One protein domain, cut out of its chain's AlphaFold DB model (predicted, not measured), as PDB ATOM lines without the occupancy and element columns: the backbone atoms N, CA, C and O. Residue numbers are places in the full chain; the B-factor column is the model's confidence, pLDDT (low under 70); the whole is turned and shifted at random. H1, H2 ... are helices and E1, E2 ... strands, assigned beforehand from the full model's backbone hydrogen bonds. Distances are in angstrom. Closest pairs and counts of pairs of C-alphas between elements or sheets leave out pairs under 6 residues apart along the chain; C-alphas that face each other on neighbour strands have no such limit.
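AT A GLANCE: This is residues 217 to 283 and 306 to 358 of the 589 residues of an uncharacterized protein of Fusarium vanettenii (strain ATCC MYA-4622 / CBS 123669 / FGSC 9596 / NRRL 45880 / 77-13-4) (UniProt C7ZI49). A small head, the three-stranded sheet E1 E2 E3 with H1 and H4 over one face, has a long helical arm: H2, largely free, sticks out with residues 261 to 283, and H3 lies out toward the same end, apart from H2. The 120 printed residues run H1 E1 H2 H3 E2 E3 H4, mostly helix; the sheet's order is E1 - E2 - E3, antiparallel. The whole is an extended rod spanning 88 by 32 by 22 A, with a radius of gyration of the C-alphas of 23.2 A.

IN THESE COORDINATES: H1, residues 220 to 235, begins at C-alpha 220 (24.216, 87.490, -31.052) and is 22.7 A long. E1 is residues 240 to 243, 9.4 A. H2, residues 249 to 277, measures 41.1 A and ends at C-alpha 277 (-22.689, 71.310, -44.953). H3 is residues 306 to 320, 20.4 A; E2 is 323 to 329, 19.9 A; E3 is 335 to 341, 19.3 A. H4, residues 342 to 356, 21.3 A, ends at C-alpha 356 (46.732, 85.808, -51.863).

HOW THE PARTS SIT: E2 and E3 form an antiparallel hairpin at 154 degrees, with N 326 and O 338 2.8 A apart, within hydrogen-bond range. E1 is antiparallel to E2, with N 241 and O 327 at 2.8 A. H4 is on the sheet in two layers, a helix on one face of a sheet, at a height of 9.8 A; its closest C-alpha pair with E1 is Ile 240 and Val 349, 6.1 A. H1 is on the same face, over E2 and E3; the C-alphas of Ile 225 and Val 340 are its closest to E3, 6.5 A. H2 and H3 are not on the sheet. In H1, H3 and H4 every O i to N i+4 pair is within hydrogen-bond range; in H2, 24 of 25.

THE WHOLE: The C-alphas of Val 283 and Val 358, the farthest apart, are 89.1 A from each other. Residues 284 to 305 are not printed, and the gap across this cut is 35.0 A. No printed link is long. Among low-confidence residues are 245 to 257, 275 to 283 and 315 to 321.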
ATOM      1  N   GLY A 217      26.796  96.563 -32.321       85.25
ATOM      2  CA  GLY A 217      26.578  96.497 -30.874       85.25
ATOM      3  C   GLY A 217      26.689  95.061 -30.332       85.25
ATOM      4  O   GLY A 217      27.127  94.147 -31.032       85.25
ATOM      5  N   HIS A 218      26.322  94.847 -29.064       76.69
ATOM      6  CA  HIS A 218      26.329  93.521 -28.418       76.69
ATOM      7  C   HIS A 218      25.144  92.654 -28.881       76.69
ATOM      8  O   HIS A 218      24.223  92.377 -28.118       76.69
ATOM      9  N   SER A 219      25.146  92.258 -30.153       85.12
ATOM     10  CA  SER A 219      24.161  91.337 -30.733       85.12
ATOM     11  C   SER A 219      24.721  89.919 -30.856       85.12
ATOM     12  O   SER A 219      25.913  89.769 -31.125       85.12
ATOM     13  N   ASP A 220      23.863  88.899 -30.789       85.94
ATOM     14  CA  ASP A 220      24.216  87.490 -31.052       85.94
ATOM     15  C   ASP A 220      24.949  87.295 -32.399       85.94
ATOM     16  O   ASP A 220      25.849  86.460 -32.520       85.94
ATOM     17  N   ASP A 221      24.640  88.133 -33.399       86.44
ATOM     18  CA  ASP A 221      25.311  88.144 -34.706       86.44
ATOM     19  C   ASP A 221      26.824  88.419 -34.592       86.44
ATOM     20  O   ASP A 221      27.615  87.920 -35.397       86.44
ATOM     21  N   LEU A 222      27.256  89.188 -33.583       94.38
ATOM     22  CA  LEU A 222      28.666  89.492 -33.352       94.38
ATOM     23  C   LEU A 222      29.422  88.267 -32.830       94.38
ATOM     24  O   LEU A 222      30.532  88.008 -33.296       94.38
ATOM     25  N   GLN A 223      28.817  87.500 -31.919       93.75
ATOM     26  CA  GLN A 223      29.406  86.256 -31.417       93.75
ATOM     27  C   GLN A 223      29.599  85.265 -32.567       93.75
ATOM     28  O   GLN A 223      30.684  84.721 -32.755       93.75
ATOM     29  N   GLN A 224      28.588  85.140 -33.431       93.69
ATOM     30  CA  GLN A 224      28.673  84.309 -34.628       93.69
ATOM     31  C   GLN A 224      29.795  84.764 -35.579       93.69
ATOM     32  O   GLN A 224      30.525  83.931 -36.118       93.69
ATOM     33  N   ILE A 225      29.973  86.074 -35.786       96.06
ATOM     34  CA  ILE A 225      31.080  86.611 -36.595       96.06
ATOM     35  C   ILE A 225      32.440  86.285 -35.962       96.06
ATOM     36  O   ILE A 225      33.361  85.889 -36.680       96.06
ATOM     37  N   GLN A 226      32.578  86.433 -34.641       96.50
ATOM     38  CA  GLN A 226      33.816  86.132 -33.916       96.50
ATOM     39  C   GLN A 226      34.174  84.646 -34.000       96.50
ATOM     40  O   GLN A 226      35.322  84.311 -34.309       96.50
ATOM     41  N   ASP A 227      33.193  83.761 -33.821       95.88
ATOM     42  CA  ASP A 227      33.378  82.316 -33.923       95.88
ATOM     43  C   ASP A 227      33.846  81.926 -35.329       95.88
ATOM     44  O   ASP A 227      34.865  81.245 -35.483       95.88
ATOM     45  N   VAL A 228      33.182  82.441 -36.369       96.75
ATOM     46  CA  VAL A 228      33.554  82.177 -37.767       96.75
ATOM     47  C   VAL A 228      34.939  82.734 -38.091       96.75
ATOM     48  O   VAL A 228      35.746  82.052 -38.727       96.75
ATOM     49  N   ALA A 229      35.263  83.946 -37.637       97.31
ATOM     50  CA  ALA A 229      36.587  84.527 -37.833       97.31
ATOM     51  C   ALA A 229      37.676  83.693 -37.138       97.31
ATOM     52  O   ALA A 229      38.724  83.433 -37.735       97.31
ATOM     53  N   SER A 230      37.420  83.214 -35.917       96.38
ATOM     54  CA  SER A 230      38.346  82.352 -35.176       96.38
ATOM     55  C   SER A 230      38.581  81.016 -35.892       96.38
ATOM     56  O   SER A 230      39.725  80.566 -36.020       96.38
ATOM     57  N   GLU A 231      37.527  80.418 -36.455       96.25
ATOM     58  CA  GLU A 231      37.621  79.170 -37.208       96.25
ATOM     59  C   GLU A 231      38.392  79.364 -38.521       96.25
ATOM     60  O   GLU A 231      39.191  78.510 -38.912       96.25
ATOM     61  N   ILE A 232      38.224  80.504 -39.191       96.62
ATOM     62  CA  ILE A 232      38.958  80.847 -40.416       96.62
ATOM     63  C   ILE A 232      40.443  81.091 -40.128       96.62
ATOM     64  O   ILE A 232      41.294  80.566 -40.851       96.62
ATOM     65  N   LEU A 233      40.772  81.806 -39.048       95.94
ATOM     66  CA  LEU A 233      42.158  81.995 -38.602       95.94
ATOM     67  C   LEU A 233      42.837  80.656 -38.289       95.94
ATOM     68  O   LEU A 233      43.994  80.443 -38.656       95.94
ATOM     69  N   TYR A 234      42.108  79.739 -37.651       93.69
ATOM     70  CA  TYR A 234      42.617  78.414 -37.310       93.69
ATOM     71  C   TYR A 234      42.780  77.510 -38.540       93.69
ATOM     72  O   TYR A 234      43.799  76.841 -38.696       93.69
ATOM     73  N   SER A 235      41.786  77.494 -39.434       93.12
ATOM     74  CA  SER A 235      41.734  76.583 -40.588       93.12
ATOM     75  C   SER A 235      42.587  77.014 -41.780       93.12
ATOM     76  O   SER A 235      42.777  76.202 -42.689       93.12
ATOM     77  N   ARG A 236      43.095  78.256 -41.786       93.19
ATOM     78  CA  ARG A 236      43.981  78.836 -42.817       93.19
ATOM     79  C   ARG A 236      43.539  78.491 -44.251       93.19
ATOM     80  O   ARG A 236      44.300  77.881 -45.006       93.19
ATOM     81  N   PRO A 237      42.302  78.837 -44.648       94.44
ATOM     82  CA  PRO A 237      41.738  78.345 -45.894       94.44
ATOM     83  C   PRO A 237      42.464  78.872 -47.122       94.44
ATOM     84  O   PRO A 237      42.673  80.070 -47.265       94.44
ATOM     85  N   SER A 238      42.764  78.003 -48.085       91.00
ATOM     86  CA  SER A 238      43.349  78.430 -49.365       91.00
ATOM     87  C   SER A 238      42.372  79.250 -50.211       91.00
ATOM     88  O   SER A 238      42.793  80.160 -50.917       91.00
ATOM     89  N   ARG A 239      41.067  78.966 -50.124       93.31
ATOM     90  CA  ARG A 239      40.007  79.683 -50.843       93.31
ATOM     91  C   ARG A 239      38.771  79.831 -49.967       93.31
ATOM     92  O   ARG A 239      38.327  78.858 -49.355       93.31
ATOM     93  N   ILE A 240      38.202  81.030 -49.981       96.88
ATOM     94  CA  ILE A 240      36.916  81.358 -49.370       96.88
ATOM     95  C   ILE A 240      35.962  81.703 -50.513       96.88
ATOM     96  O   ILE A 240      36.330  82.432 -51.430       96.88
ATOM     97  N   LYS A 241      34.758  81.135 -50.500       96.38
ATOM     98  CA  LYS A 241      33.712  81.409 -51.484       96.38
ATOM     99  C   LYS A 241      32.438  81.796 -50.761       96.38
ATOM    100  O   LYS A 241      31.947  81.040 -49.921       96.38
ATOM    101  N   VAL A 242      31.863  82.931 -51.141       95.56
ATOM    102  CA  VAL A 242      30.469  83.219 -50.813       95.56
ATOM    103  C   VAL A 242      29.627  82.289 -51.670       95.56
ATOM    104  O   VAL A 242      29.687  82.343 -52.899       95.56
ATOM    105  N   LEU A 243      28.850  81.420 -51.028       92.06
ATOM    106  CA  LEU A 243      27.813  80.667 -51.710       92.06
ATOM    107  C   LEU A 243      26.693  81.661 -52.015       92.06
ATOM    108  O   LEU A 243      25.695  81.754 -51.302       92.06
ATOM    109  N   SER A 244      26.912  82.479 -53.049       71.19
ATOM    110  CA  SER A 244      25.878  83.349 -53.581       71.19
ATOM    111  C   SER A 244      24.690  82.461 -53.903       71.19
ATOM    112  O   SER A 244      24.872  81.373 -54.452       71.19
ATOM    113  N   GLU A 245      23.490  82.933 -53.598       63.75
ATOM    114  CA  GLU A 245      22.206  82.273 -53.846       63.75
ATOM    115  C   GLU A 245      21.911  81.994 -55.339       63.75
ATOM    116  O   GLU A 245      20.766  81.790 -55.743       63.75
ATOM    117  N   ALA A 246      22.943  81.956 -56.183       50.56
ATOM    118  CA  ALA A 246      22.920  81.481 -57.544       50.56
ATOM    119  C   ALA A 246      22.328  80.063 -57.583       50.56
ATOM    120  O   ALA A 246      22.958  79.066 -57.235       50.56
ATOM    121  N   THR A 247      21.083  80.014 -58.062       48.66
ATOM    122  CA  THR A 247      20.310  78.872 -58.580       48.66
ATOM    123  C   THR A 247      19.476  78.010 -57.623       48.66
ATOM    124  O   THR A 247      18.542  77.369 -58.105       48.66
ATOM    125  N   SER A 248      19.650  78.043 -56.291       46.38
ATOM    126  CA  SER A 248      18.753  77.258 -55.402       46.38
ATOM    127  C   SER A 248      17.421  77.955 -55.066       46.38
ATOM    128  O   SER A 248      16.438  77.277 -54.731       46.38
ATOM    129  N   SER A 249      17.358  79.281 -55.258       48.34
ATOM    130  CA  SER A 249      16.145  80.109 -55.130       48.34
ATOM    131  C   SER A 249      14.976  79.527 -55.940       48.34
ATOM    132  O   SER A 249      13.860  79.403 -55.436       48.34
ATOM    133  N   GLY A 250      15.251  78.991 -57.133       52.72
ATOM    134  CA  GLY A 250      14.226  78.393 -57.984       52.72
ATOM    135  C   GLY A 250      13.543  77.151 -57.402       52.72
ATOM    136  O   GLY A 250      12.405  76.890 -57.771       52.72
ATOM    137  N   SER A 251      14.175  76.378 -56.510       54.66
ATOM    138  CA  SER A 251      13.543  75.173 -55.935       54.66
ATOM    139  C   SER A 251      12.840  75.453 -54.608       54.66
ATOM    140  O   SER A 251      11.750  74.933 -54.370       54.66
ATOM    141  N   ARG A 252      13.411  76.326 -53.770       52.69
ATOM    142  CA  ARG A 252      12.858  76.657 -52.449       52.69
ATOM    143  C   ARG A 252      11.723  77.669 -52.522       52.69
ATOM    144  O   ARG A 252      10.737  77.488 -51.817       52.69
ATOM    145  N   VAL A 253      11.791  78.652 -53.425       61.03
ATOM    146  CA  VAL A 253      10.648  79.540 -53.708       61.03
ATOM    147  C   VAL A 253       9.508  78.739 -54.334       61.03
ATOM    148  O   VAL A 253       8.357  78.926 -53.958       61.03
ATOM    149  N   LYS A 254       9.807  77.752 -55.195       65.81
ATOM    150  CA  LYS A 254       8.793  76.805 -55.691       65.81
ATOM    151  C   LYS A 254       8.228  75.920 -54.583       65.81
ATOM    152  O   LYS A 254       7.044  75.617 -54.625       65.81
ATOM    153  N   PHE A 255       9.029  75.510 -53.600       67.06
ATOM    154  CA  PHE A 255       8.545  74.724 -52.463       67.06
ATOM    155  C   PHE A 255       7.638  75.545 -51.541       67.06
ATOM    156  O   PHE A 255       6.546  75.091 -51.232       67.06
ATOM    157  N   LEU A 256       8.034  76.766 -51.169       63.69
ATOM    158  CA  LEU A 256       7.203  77.674 -50.367       63.69
ATOM    159  C   LEU A 256       5.944  78.112 -51.124       63.69
ATOM    160  O   LEU A 256       4.863  78.134 -50.549       63.69
ATOM    161  N   SER A 257       6.044  78.360 -52.432       69.62
ATOM    162  CA  SER A 257       4.889  78.614 -53.302       69.62
ATOM    163  C   SER A 257       3.948  77.407 -53.366       69.62
ATOM    164  O   SER A 257       2.736  77.573 -53.248       69.62
ATOM    165  N   ARG A 258       4.486  76.184 -53.473       72.44
ATOM    166  CA  ARG A 258       3.688  74.952 -53.403       72.44
ATOM    167  C   ARG A 258       3.058  74.769 -52.031       72.44
ATOM    168  O   ARG A 258       1.887  74.434 -51.979       72.44
ATOM    169  N   LEU A 259       3.780  75.022 -50.942       69.94
ATOM    170  CA  LEU A 259       3.256  74.906 -49.581       69.94
ATOM    171  C   LEU A 259       2.139  75.925 -49.329       69.94
ATOM    172  O   LEU A 259       1.079  75.549 -48.850       69.94
ATOM    173  N   ARG A 260       2.322  77.179 -49.758       75.88
ATOM    174  CA  ARG A 260       1.275  78.209 -49.746       75.88
ATOM    175  C   ARG A 260       0.069  77.784 -50.578       75.88
ATOM    176  O   ARG A 260      -1.059  77.929 -50.123       75.88
ATOM    177  N   SER A 261       0.295  77.215 -51.763       74.06
ATOM    178  CA  SER A 261      -0.776  76.662 -52.594       74.06
ATOM    179  C   SER A 261      -1.487  75.492 -51.912       74.06
ATOM    180  O   SER A 261      -2.701  75.407 -52.019       74.06
ATOM    181  N   PHE A 262      -0.772  74.617 -51.201       70.12
ATOM    182  CA  PHE A 262      -1.353  73.506 -50.446       70.12
ATOM    183  C   PHE A 262      -2.159  73.995 -49.241       70.12
ATOM    184  O   PHE A 262      -3.265  73.513 -49.036       70.12
ATOM    185  N   CYS A 263      -1.659  74.974 -48.482       74.12
ATOM    186  CA  CYS A 263      -2.392  75.573 -47.366       74.12
ATOM    187  C   CYS A 263      -3.656  76.292 -47.846       74.12
ATOM    188  O   CYS A 263      -4.717  76.093 -47.267       74.12
ATOM    189  N   LEU A 264      -3.570  77.072 -48.930       75.94
ATOM    190  CA  LEU A 264      -4.741  77.709 -49.535       75.94
ATOM    191  C   LEU A 264      -5.718  76.673 -50.092       75.94
ATOM    192  O   LEU A 264      -6.917  76.817 -49.909       75.94
ATOM    193  N   PHE A 265      -5.227  75.610 -50.726       71.81
ATOM    194  CA  PHE A 265      -6.069  74.526 -51.226       71.81
ATOM    195  C   PHE A 265      -6.796  73.799 -50.091       71.81
ATOM    196  O   PHE A 265      -8.001  73.591 -50.175       71.81
ATOM    197  N   TYR A 266      -6.095  73.480 -49.001       74.81
ATOM    198  CA  TYR A 266      -6.691  72.852 -47.823       74.81
ATOM    199  C   TYR A 266      -7.712  73.778 -47.155       74.81
ATOM    200  O   TYR A 266      -8.805  73.346 -46.807       74.81
ATOM    201  N   PHE A 267      -7.402  75.073 -47.061       76.38
ATOM    202  CA  PHE A 267      -8.326  76.085 -46.560       76.38
ATOM    203  C   PHE A 267      -9.584  76.210 -47.432       76.38
ATOM    204  O   PHE A 267     -10.694  76.247 -46.907       76.38
ATOM    205  N   MET A 268      -9.434  76.201 -48.760       73.31
ATOM    206  CA  MET A 268     -10.559  76.224 -49.699       73.31
ATOM    207  C   MET A 268     -11.391  74.942 -49.626       73.31
ATOM    208  O   MET A 268     -12.609  75.024 -49.724       73.31
ATOM    209  N   ILE A 269     -10.774  73.776 -49.400       72.50
ATOM    210  CA  ILE A 269     -11.497  72.522 -49.138       72.50
ATOM    211  C   ILE A 269     -12.284  72.621 -47.831       72.50
ATOM    212  O   ILE A 269     -13.461  72.278 -47.816       72.50
ATOM    213  N   CYS A 270     -11.681  73.124 -46.752       77.06
ATOM    214  CA  CYS A 270     -12.388  73.334 -45.489       77.06
ATOM    215  C   CYS A 270     -13.568  74.300 -45.661       77.06
ATOM    216  O   CYS A 270     -14.663  74.005 -45.187       77.06
ATOM    217  N   LEU A 271     -13.379  75.407 -46.386       74.75
ATOM    218  CA  LEU A 271     -14.460  76.335 -46.720       74.75
ATOM    219  C   LEU A 271     -15.545  75.675 -47.571       74.75
ATOM    220  O   LEU A 271     -16.719  75.883 -47.293       74.75
ATOM    221  N   LEU A 272     -15.183  74.868 -48.570       71.44
ATOM    222  CA  LEU A 272     -16.137  74.156 -49.417       71.44
ATOM    223  C   LEU A 272     -16.953  73.142 -48.604       71.44
ATOM    224  O   LEU A 272     -18.168  73.107 -48.744       71.44
ATOM    225  N   ILE A 273     -16.310  72.368 -47.723       71.50
ATOM    226  CA  ILE A 273     -16.982  71.420 -46.820       71.50
ATOM    227  C   ILE A 273     -17.957  72.172 -45.918       71.50
ATOM    228  O   ILE A 273     -19.118  71.794 -45.821       71.50
ATOM    229  N   ILE A 274     -17.520  73.283 -45.322       71.69
ATOM    230  CA  ILE A 274     -18.387  74.161 -44.535       71.69
ATOM    231  C   ILE A 274     -19.589  74.624 -45.364       71.69
ATOM    232  O   ILE A 274     -20.704  74.590 -44.860       71.69
ATOM    233  N   LEU A 275     -19.378  75.056 -46.610       67.38
ATOM    234  CA  LEU A 275     -20.415  75.632 -47.471       67.38
ATOM    235  C   LEU A 275     -21.420  74.577 -47.954       67.38
ATOM    236  O   LEU A 275     -22.612  74.859 -47.993       67.38
ATOM    237  N   VAL A 276     -20.951  73.360 -48.247       66.12
ATOM    238  CA  VAL A 276     -21.782  72.198 -48.602       66.12
ATOM    239  C   VAL A 276     -22.598  71.731 -47.395       66.12
ATOM    240  O   VAL A 276     -23.801  71.536 -47.519       66.12
ATOM    241  N   VAL A 277     -21.989  71.655 -46.206       64.75
ATOM    242  CA  VAL A 277     -22.689  71.310 -44.953       64.75
ATOM    243  C   VAL A 277     -23.699  72.397 -44.550       64.75
ATOM    244  O   VAL A 277     -24.725  72.098 -43.944       64.75
ATOM    245  N   ARG A 278     -23.463  73.663 -44.924       60.59
ATOM    246  CA  ARG A 278     -24.386  74.789 -44.685       60.59
ATOM    247  C   ARG A 278     -25.498  74.940 -45.721       60.59
ATOM    248  O   ARG A 278     -26.315  75.846 -45.562       60.59
ATOM    249  N   CYS A 279     -25.541  74.103 -46.756       45.00
ATOM    250  CA  CYS A 279     -26.554  74.180 -47.805       45.00
ATOM    251  C   CYS A 279     -27.559  73.017 -47.725       45.00
ATOM    252  O   CYS A 279     -27.598  72.184 -48.628       45.00
ATOM    253  N   PRO A 280     -28.432  72.945 -46.703       57.25
ATOM    254  CA  PRO A 280     -29.690  72.259 -46.889       57.25
ATOM    255  C   PRO A 280     -30.648  73.227 -47.593       57.25
ATOM    256  O   PRO A 280     -30.942  74.325 -47.110       57.25
ATOM    257  N   TRP A 281     -31.154  72.818 -48.754       55.25
ATOM    258  CA  TRP A 281     -32.438  73.332 -49.234       55.25
ATOM    259  C   TRP A 281     -33.517  73.148 -48.138       55.25
ATOM    260  O   TRP A 281     -33.368  72.324 -47.235       55.25
ATOM    261  N   PRO A 282     -34.563  73.983 -48.136       57.72
ATOM    262  CA  PRO A 282     -34.819  74.892 -47.027       57.72
ATOM    263  C   PRO A 282     -35.811  74.319 -46.017       57.72
ATOM    264  O   PRO A 282     -36.993  74.235 -46.323       57.72
ATOM    265  N   VAL A 283     -35.382  74.058 -44.780       50.09
ATOM    266  CA  VAL A 283     -36.282  74.114 -43.616       50.09
ATOM    267  C   VAL A 283     -35.532  74.642 -42.383       50.09
ATOM    268  O   VAL A 283     -34.580  74.042 -41.902       50.09
ATOM    269  N   LEU A 306      -3.377  83.671 -40.753       76.44
ATOM    270  CA  LEU A 306      -2.851  84.187 -42.015       76.44
ATOM    271  C   LEU A 306      -1.945  85.403 -41.780       76.44
ATOM    272  O   LEU A 306      -0.881  85.493 -42.386       76.44
ATOM    273  N   GLY A 307      -2.322  86.297 -40.864       77.56
ATOM    274  CA  GLY A 307      -1.504  87.421 -40.417       77.56
ATOM    275  C   GLY A 307      -0.203  86.953 -39.771       77.56
ATOM    276  O   GLY A 307       0.857  87.461 -40.120       77.56
ATOM    277  N   LEU A 308      -0.255  85.922 -38.924       71.75
ATOM    278  CA  LEU A 308       0.927  85.312 -38.317       71.75
ATOM    279  C   LEU A 308       1.832  84.678 -39.382       71.75
ATOM    280  O   LEU A 308       3.040  84.884 -39.354       71.75
ATOM    281  N   LEU A 309       1.267  83.953 -40.352       76.69
ATOM    282  CA  LEU A 309       2.025  83.351 -41.454       76.69
ATOM    283  C   LEU A 309       2.685  84.409 -42.346       76.69
ATOM    284  O   LEU A 309       3.859  84.274 -42.682       76.69
ATOM    285  N   LEU A 310       1.968  85.483 -42.687       76.00
ATOM    286  CA  LEU A 310       2.519  86.603 -43.452       76.00
ATOM    287  C   LEU A 310       3.581  87.364 -42.650       76.00
ATOM    288  O   LEU A 310       4.605  87.752 -43.207       76.00
ATOM    289  N   TYR A 311       3.384  87.534 -41.343       77.81
ATOM    290  CA  TYR A 311       4.364  88.130 -40.439       77.81
ATOM    291  C   TYR A 311       5.635  87.276 -40.348       77.81
ATOM    292  O   TYR A 311       6.735  87.805 -40.494       77.81
ATOM    293  N   TYR A 312       5.500  85.952 -40.225       73.75
ATOM    294  CA  TYR A 312       6.623  85.014 -40.270       73.75
ATOM    295  C   TYR A 312       7.355  85.057 -41.613       73.75
ATOM    296  O   TYR A 312       8.580  85.111 -41.619       73.75
ATOM    297  N   ASP A 313       6.646  85.087 -42.743       72.38
ATOM    298  CA  ASP A 313       7.271  85.228 -44.064       72.38
ATOM    299  C   ASP A 313       7.998  86.575 -44.209       72.38
ATOM    300  O   ASP A 313       9.074  86.634 -44.805       72.38
ATOM    301  N   THR A 314       7.463  87.645 -43.614       71.81
ATOM    302  CA  THR A 314       8.085  88.977 -43.621       71.81
ATOM    303  C   THR A 314       9.337  89.010 -42.742       71.81
ATOM    304  O   THR A 314      10.376  89.493 -43.189       71.81
ATOM    305  N   ILE A 315       9.295  88.425 -41.539       69.31
ATOM    306  CA  ILE A 315      10.459  88.287 -40.648       69.31
ATOM    307  C   ILE A 315      11.524  87.400 -41.283       69.31
ATOM    308  O   ILE A 315      12.697  87.763 -41.324       69.31
ATOM    309  N   ILE A 316      11.134  86.242 -41.815       69.75
ATOM    310  CA  ILE A 316      12.058  85.316 -42.463       69.75
ATOM    311  C   ILE A 316      12.644  85.958 -43.722       69.75
ATOM    312  O   ILE A 316      13.827  85.771 -43.991       69.75
ATOM    313  N   GLY A 317      11.869  86.737 -44.480       68.94
ATOM    314  CA  GLY A 317      12.360  87.523 -45.612       68.94
ATOM    315  C   GLY A 317      13.352  88.609 -45.188       68.94
ATOM    316  O   GLY A 317      14.408  88.756 -45.804       68.94
ATOM    317  N   PHE A 318      13.067  89.316 -44.094       64.12
ATOM    318  CA  PHE A 318      13.941  90.352 -43.549       64.12
ATOM    319  C   PHE A 318      15.263  89.779 -43.012       64.12
ATOM    320  O   PHE A 318      16.329  90.330 -43.287       64.12
ATOM    321  N   LEU A 319      15.211  88.634 -42.323       60.03
ATOM    322  CA  LEU A 319      16.390  87.913 -41.833       60.03
ATOM    323  C   LEU A 319      17.190  87.264 -42.977       60.03
ATOM    324  O   LEU A 319      18.422  87.286 -42.965       60.03
ATOM    325  N   LYS A 320      16.521  86.742 -44.014       60.78
ATOM    326  CA  LYS A 320      17.184  86.119 -45.176       60.78
ATOM    327  C   LYS A 320      17.919  87.113 -46.063       60.78
ATOM    328  O   LYS A 320      18.956  86.762 -46.609       60.78
ATOM    329  N   ASN A 321      17.444  88.352 -46.171       60.62
ATOM    330  CA  ASN A 321      18.101  89.349 -47.018       60.62
ATOM    331  C   ASN A 321      19.457  89.832 -46.466       60.62
ATOM    332  O   ASN A 321      20.189  90.521 -47.181       60.62
ATOM    333  N   LYS A 322      19.820  89.471 -45.226       81.25
ATOM    334  CA  LYS A 322      21.068  89.913 -44.585       81.25
ATOM    335  C   LYS A 322      22.134  88.828 -44.446       81.25
ATOM    336  O   LYS A 322      23.310  89.181 -44.430       81.25
ATOM    337  N   MET A 323      21.766  87.548 -44.395       89.69
ATOM    338  CA  MET A 323      22.694  86.436 -44.144       89.69
ATOM    339  C   MET A 323      23.066  85.703 -45.442       89.69
ATOM    340  O   MET A 323      22.202  85.344 -46.237       89.69
ATOM    341  N   VAL A 324      24.352  85.424 -45.645       93.62
ATOM    342  CA  VAL A 324      24.872  84.575 -46.728       93.62
ATOM    343  C   VAL A 324      25.709  83.440 -46.153       93.62
ATOM    344  O   VAL A 324      26.295  83.564 -45.080       93.62
ATOM    345  N   PHE A 325      25.788  82.324 -46.876       94.44
ATOM    346  CA  PHE A 325      26.625  81.199 -46.468       94.44
ATOM    347  C   PHE A 325      28.041  81.365 -47.022       94.44
ATOM    348  O   PHE A 325      28.258  81.367 -48.235       94.44
ATOM    349  N   LEU A 326      29.011  81.492 -46.127       96.69
ATOM    350  CA  LEU A 326      30.429  81.436 -46.442       96.69
ATOM    351  C   LEU A 326      30.870  79.972 -46.480       96.69
ATOM    352  O   LEU A 326      30.531  79.198 -45.587       96.69
ATOM    353  N   THR A 327      31.632  79.593 -47.501       97.12
ATOM    354  CA  THR A 327      32.192  78.244 -47.639       97.12
ATOM    355  C   THR A 327      33.698  78.317 -47.831       97.12
ATOM    356  O   THR A 327      34.187  79.098 -48.648       97.12
ATOM    357  N   TRP A 328      34.454  77.511 -47.092       97.69
ATOM    358  CA  TRP A 328      35.910  77.460 -47.220       97.69
ATOM    359  C   TRP A 328      36.435  76.042 -47.052       97.69
ATOM    360  O   TRP A 328      35.787  75.189 -46.446       97.69
ATOM    361  N   LYS A 329      37.613  75.779 -47.622       95.69
ATOM    362  CA  LYS A 329      38.318  74.505 -47.451       95.69
ATOM    363  C   LYS A 329      39.440  74.671 -46.442       95.69
ATOM    364  O   LYS A 329      40.330  75.491 -46.655       95.69
ATOM    365  N   CYS A 330      39.387  73.889 -45.370       93.06
ATOM    366  CA  CYS A 330      40.455  73.795 -44.379       93.06
ATOM    367  C   CYS A 330      41.700  73.116 -44.980       93.06
ATOM    368  O   CYS A 330      41.605  72.404 -45.982       93.06
ATOM    369  N   VAL A 331      42.859  73.267 -44.330       89.31
ATOM    370  CA  VAL A 331      44.086  72.506 -44.645       89.31
ATOM    371  C   VAL A 331      43.839  70.987 -44.641       89.31
ATOM    372  O   VAL A 331      44.423  70.274 -45.453       89.31
ATOM    373  N   CYS A 332      42.912  70.486 -43.813       89.75
ATOM    374  CA  CYS A 332      42.516  69.071 -43.796       89.75
ATOM    375  C   CYS A 332      41.617  68.635 -44.972       89.75
ATOM    376  O   CYS A 332      41.124  67.515 -44.962       89.75
ATOM    377  N   GLN A 333      41.386  69.493 -45.974       90.94
ATOM    378  CA  GLN A 333      40.474  69.286 -47.115       90.94
ATOM    379  C   GLN A 333      38.974  69.249 -46.774       90.94
ATOM    380  O   GLN A 333      38.147  69.199 -47.691       90.94
ATOM    381  N   ASP A 334      38.598  69.368 -45.498       92.50
ATOM    382  CA  ASP A 334      37.196  69.508 -45.108       92.50
ATOM    383  C   ASP A 334      36.622  70.842 -45.583       92.50
ATOM    384  O   ASP A 334      37.247  71.902 -45.466       92.50
ATOM    385  N   THR A 335      35.393  70.785 -46.094       94.94
ATOM    386  CA  THR A 335      34.628  71.979 -46.459       94.94
ATOM    387  C   THR A 335      33.796  72.421 -45.261       94.94
ATOM    388  O   THR A 335      32.963  71.662 -44.771       94.94
ATOM    389  N   ARG A 336      34.024  73.648 -44.795       95.88
ATOM    390  CA  ARG A 336      33.263  74.291 -43.719       95.88
ATOM    391  C   ARG A 336      32.258  75.270 -44.315       95.88
ATOM    392  O   ARG A 336      32.495  75.824 -45.392       95.88
ATOM    393  N   ILE A 337      31.126  75.438 -43.634       96.31
ATOM    394  CA  ILE A 337      30.032  76.318 -44.047       96.31
ATOM    395  C   ILE A 337      29.545  77.081 -42.819       96.31
ATOM    396  O   ILE A 337      29.203  76.452 -41.822       96.31
ATOM    397  N   ALA A 338      29.459  78.405 -42.913       96.38
ATOM    398  CA  ALA A 338      28.876  79.238 -41.867       96.38
ATOM    399  C   ALA A 338      27.963  80.311 -42.462       96.38
ATOM    400  O   ALA A 338      28.236  80.830 -43.543       96.38
ATOM    401  N   ALA A 339      26.873  80.637 -41.768       94.94
ATOM    402  CA  ALA A 339      26.053  81.796 -42.102       94.94
ATOM    403  C   ALA A 339      26.700  83.050 -41.503       94.94
ATOM    404  O   ALA A 339      27.090  83.033 -40.341       94.94
ATOM    405  N   VAL A 340      26.838  84.109 -42.292       95.50
ATOM    406  CA  VAL A 340      27.373  85.405 -41.854       95.50
ATOM    407  C   VAL A 340      26.686  86.537 -42.619       95.50
ATOM    408  O   VAL A 340      26.169  86.305 -43.716       95.50
ATOM    409  N   PRO A 341      26.696  87.777 -42.112       94.44
ATOM    410  CA  PRO A 341      26.152  88.913 -42.842       94.44
ATOM    411  C   PRO A 341      26.806  89.108 -44.219       94.44
ATOM    412  O   PRO A 341      28.022  88.978 -44.374       94.44
ATOM    413  N   LYS A 342      26.007  89.457 -45.236       93.69
ATOM    414  CA  LYS A 342      26.455  89.600 -46.636       93.69
ATOM    415  C   LYS A 342      27.649  90.532 -46.791       93.69
ATOM    416  O   LYS A 342      28.599  90.204 -47.495       93.69
ATOM    417  N   SER A 343      27.593  91.678 -46.125       94.19
ATOM    418  CA  SER A 343      28.649  92.684 -46.173       94.19
ATOM    419  C   SER A 343      29.955  92.170 -45.549       94.19
ATOM    420  O   SER A 343      31.025  92.436 -46.092       94.19
ATOM    421  N   PHE A 344      29.871  91.360 -44.484       96.06
ATOM    422  CA  PHE A 344      31.040  90.749 -43.843       96.06
ATOM    423  C   PHE A 344      31.673  89.718 -44.776       96.06
ATOM    424  O   PHE A 344      32.874  89.745 -45.027       96.06
ATOM    425  N   ALA A 345      30.844  88.851 -45.361       96.19
ATOM    426  CA  ALA A 345      31.287  87.818 -46.286       96.19
ATOM    427  C   ALA A 345      31.993  88.391 -47.527       96.19
ATOM    428  O   ALA A 345      32.988  87.833 -47.980       96.19
ATOM    429  N   GLN A 346      31.482  89.505 -48.066       96.00
ATOM    430  CA  GLN A 346      32.075  90.194 -49.214       96.00
ATOM    431  C   GLN A 346      33.457  90.766 -48.880       96.00
ATOM    432  O   GLN A 346      34.415  90.441 -49.577       96.00
ATOM    433  N   ARG A 347      33.585  91.524 -47.780       97.19
ATOM    434  CA  ARG A 347      34.885  92.065 -47.346       97.19
ATOM    435  C   ARG A 347      35.889  90.976 -46.990       97.19
ATOM    436  O   ARG A 347      37.071  91.103 -47.278       97.19
ATOM    437  N   LEU A 348      35.426  89.882 -46.395       97.12
ATOM    438  CA  LEU A 348      36.281  88.751 -46.059       97.12
ATOM    439  C   LEU A 348      36.873  88.072 -47.304       97.12
ATOM    440  O   LEU A 348      38.039  87.677 -47.294       97.12
ATOM    441  N   VAL A 349      36.083  87.928 -48.373       96.38
ATOM    442  CA  VAL A 349      36.586  87.424 -49.659       96.38
ATOM    443  C   VAL A 349      37.578  88.406 -50.272       96.38
ATOM    444  O   VAL A 349      38.645  87.974 -50.692       96.38
ATOM    445  N   GLU A 350      37.280  89.703 -50.245       96.19
ATOM    446  CA  GLU A 350      38.170  90.754 -50.749       96.19
ATOM    447  C   GLU A 350      39.531  90.759 -50.027       96.19
ATOM    448  O   GLU A 350      40.574  90.686 -50.674       96.19
ATOM    449  N   ILE A 351      39.541  90.722 -48.689       95.94
ATOM    450  CA  ILE A 351      40.756  90.573 -47.862       95.94
ATOM    451  C   ILE A 351      41.533  89.307 -48.249       95.94
ATOM    452  O   ILE A 351      42.766  89.290 -48.293       95.94
ATOM    453  N   ARG A 352      40.832  88.204 -48.542       94.56
ATOM    454  CA  ARG A 352      41.499  86.958 -48.927       94.56
ATOM    455  C   ARG A 352      42.112  87.033 -50.324       94.56
ATOM    456  O   ARG A 352      43.198  86.501 -50.528       94.56
ATOM    457  N   GLU A 353      41.428  87.652 -51.277       93.50
ATOM    458  CA  GLU A 353      41.916  87.812 -52.648       93.50
ATOM    459  C   GLU A 353      43.126  88.752 -52.708       93.50
ATOM    460  O   GLU A 353      44.123  88.415 -53.350       93.50
ATOM    461  N   THR A 354      43.098  89.862 -51.962       93.69
ATOM    462  CA  THR A 354      44.221  90.812 -51.887       93.69
ATOM    463  C   THR A 354      45.451  90.204 -51.212       93.69
ATOM    464  O   THR A 354      46.562  90.367 -51.709       93.69
ATOM    465  N   THR A 355      45.279  89.430 -50.135       91.56
ATOM    466  CA  THR A 355      46.403  88.783 -49.426       91.56
ATOM    467  C   THR A 355      47.003  87.591 -50.177       91.56
ATOM    468  O   THR A 355      48.186  87.293 -50.010       91.56
ATOM    469  N   LEU A 356      46.230  86.909 -51.031       86.75
ATOM    470  CA  LEU A 356      46.732  85.808 -51.863       86.75
ATOM    471  C   LEU A 356      47.552  86.291 -53.066       86.75
ATOM    472  O   LEU A 356      48.509  85.619 -53.452       86.75
ATOM    473  N   ALA A 357      47.193  87.434 -53.657       78.75
ATOM    474  CA  ALA A 357      47.826  87.943 -54.875       78.75
ATOM    475  C   ALA A 357      49.295  88.377 -54.684       78.75
ATOM    476  O   ALA A 357      50.031  88.491 -55.659       78.75
ATOM    477  N   VAL A 358      49.739  88.579 -53.440       69.88
ATOM    478  CA  VAL A 358      51.070  89.124 -53.115       69.88
ATOM    479  C   VAL A 358      52.166  88.052 -53.070       69.88
ATOM    480  O   VAL A 358      53.321  88.377 -52.832       69.88
TER     481      VAL A 358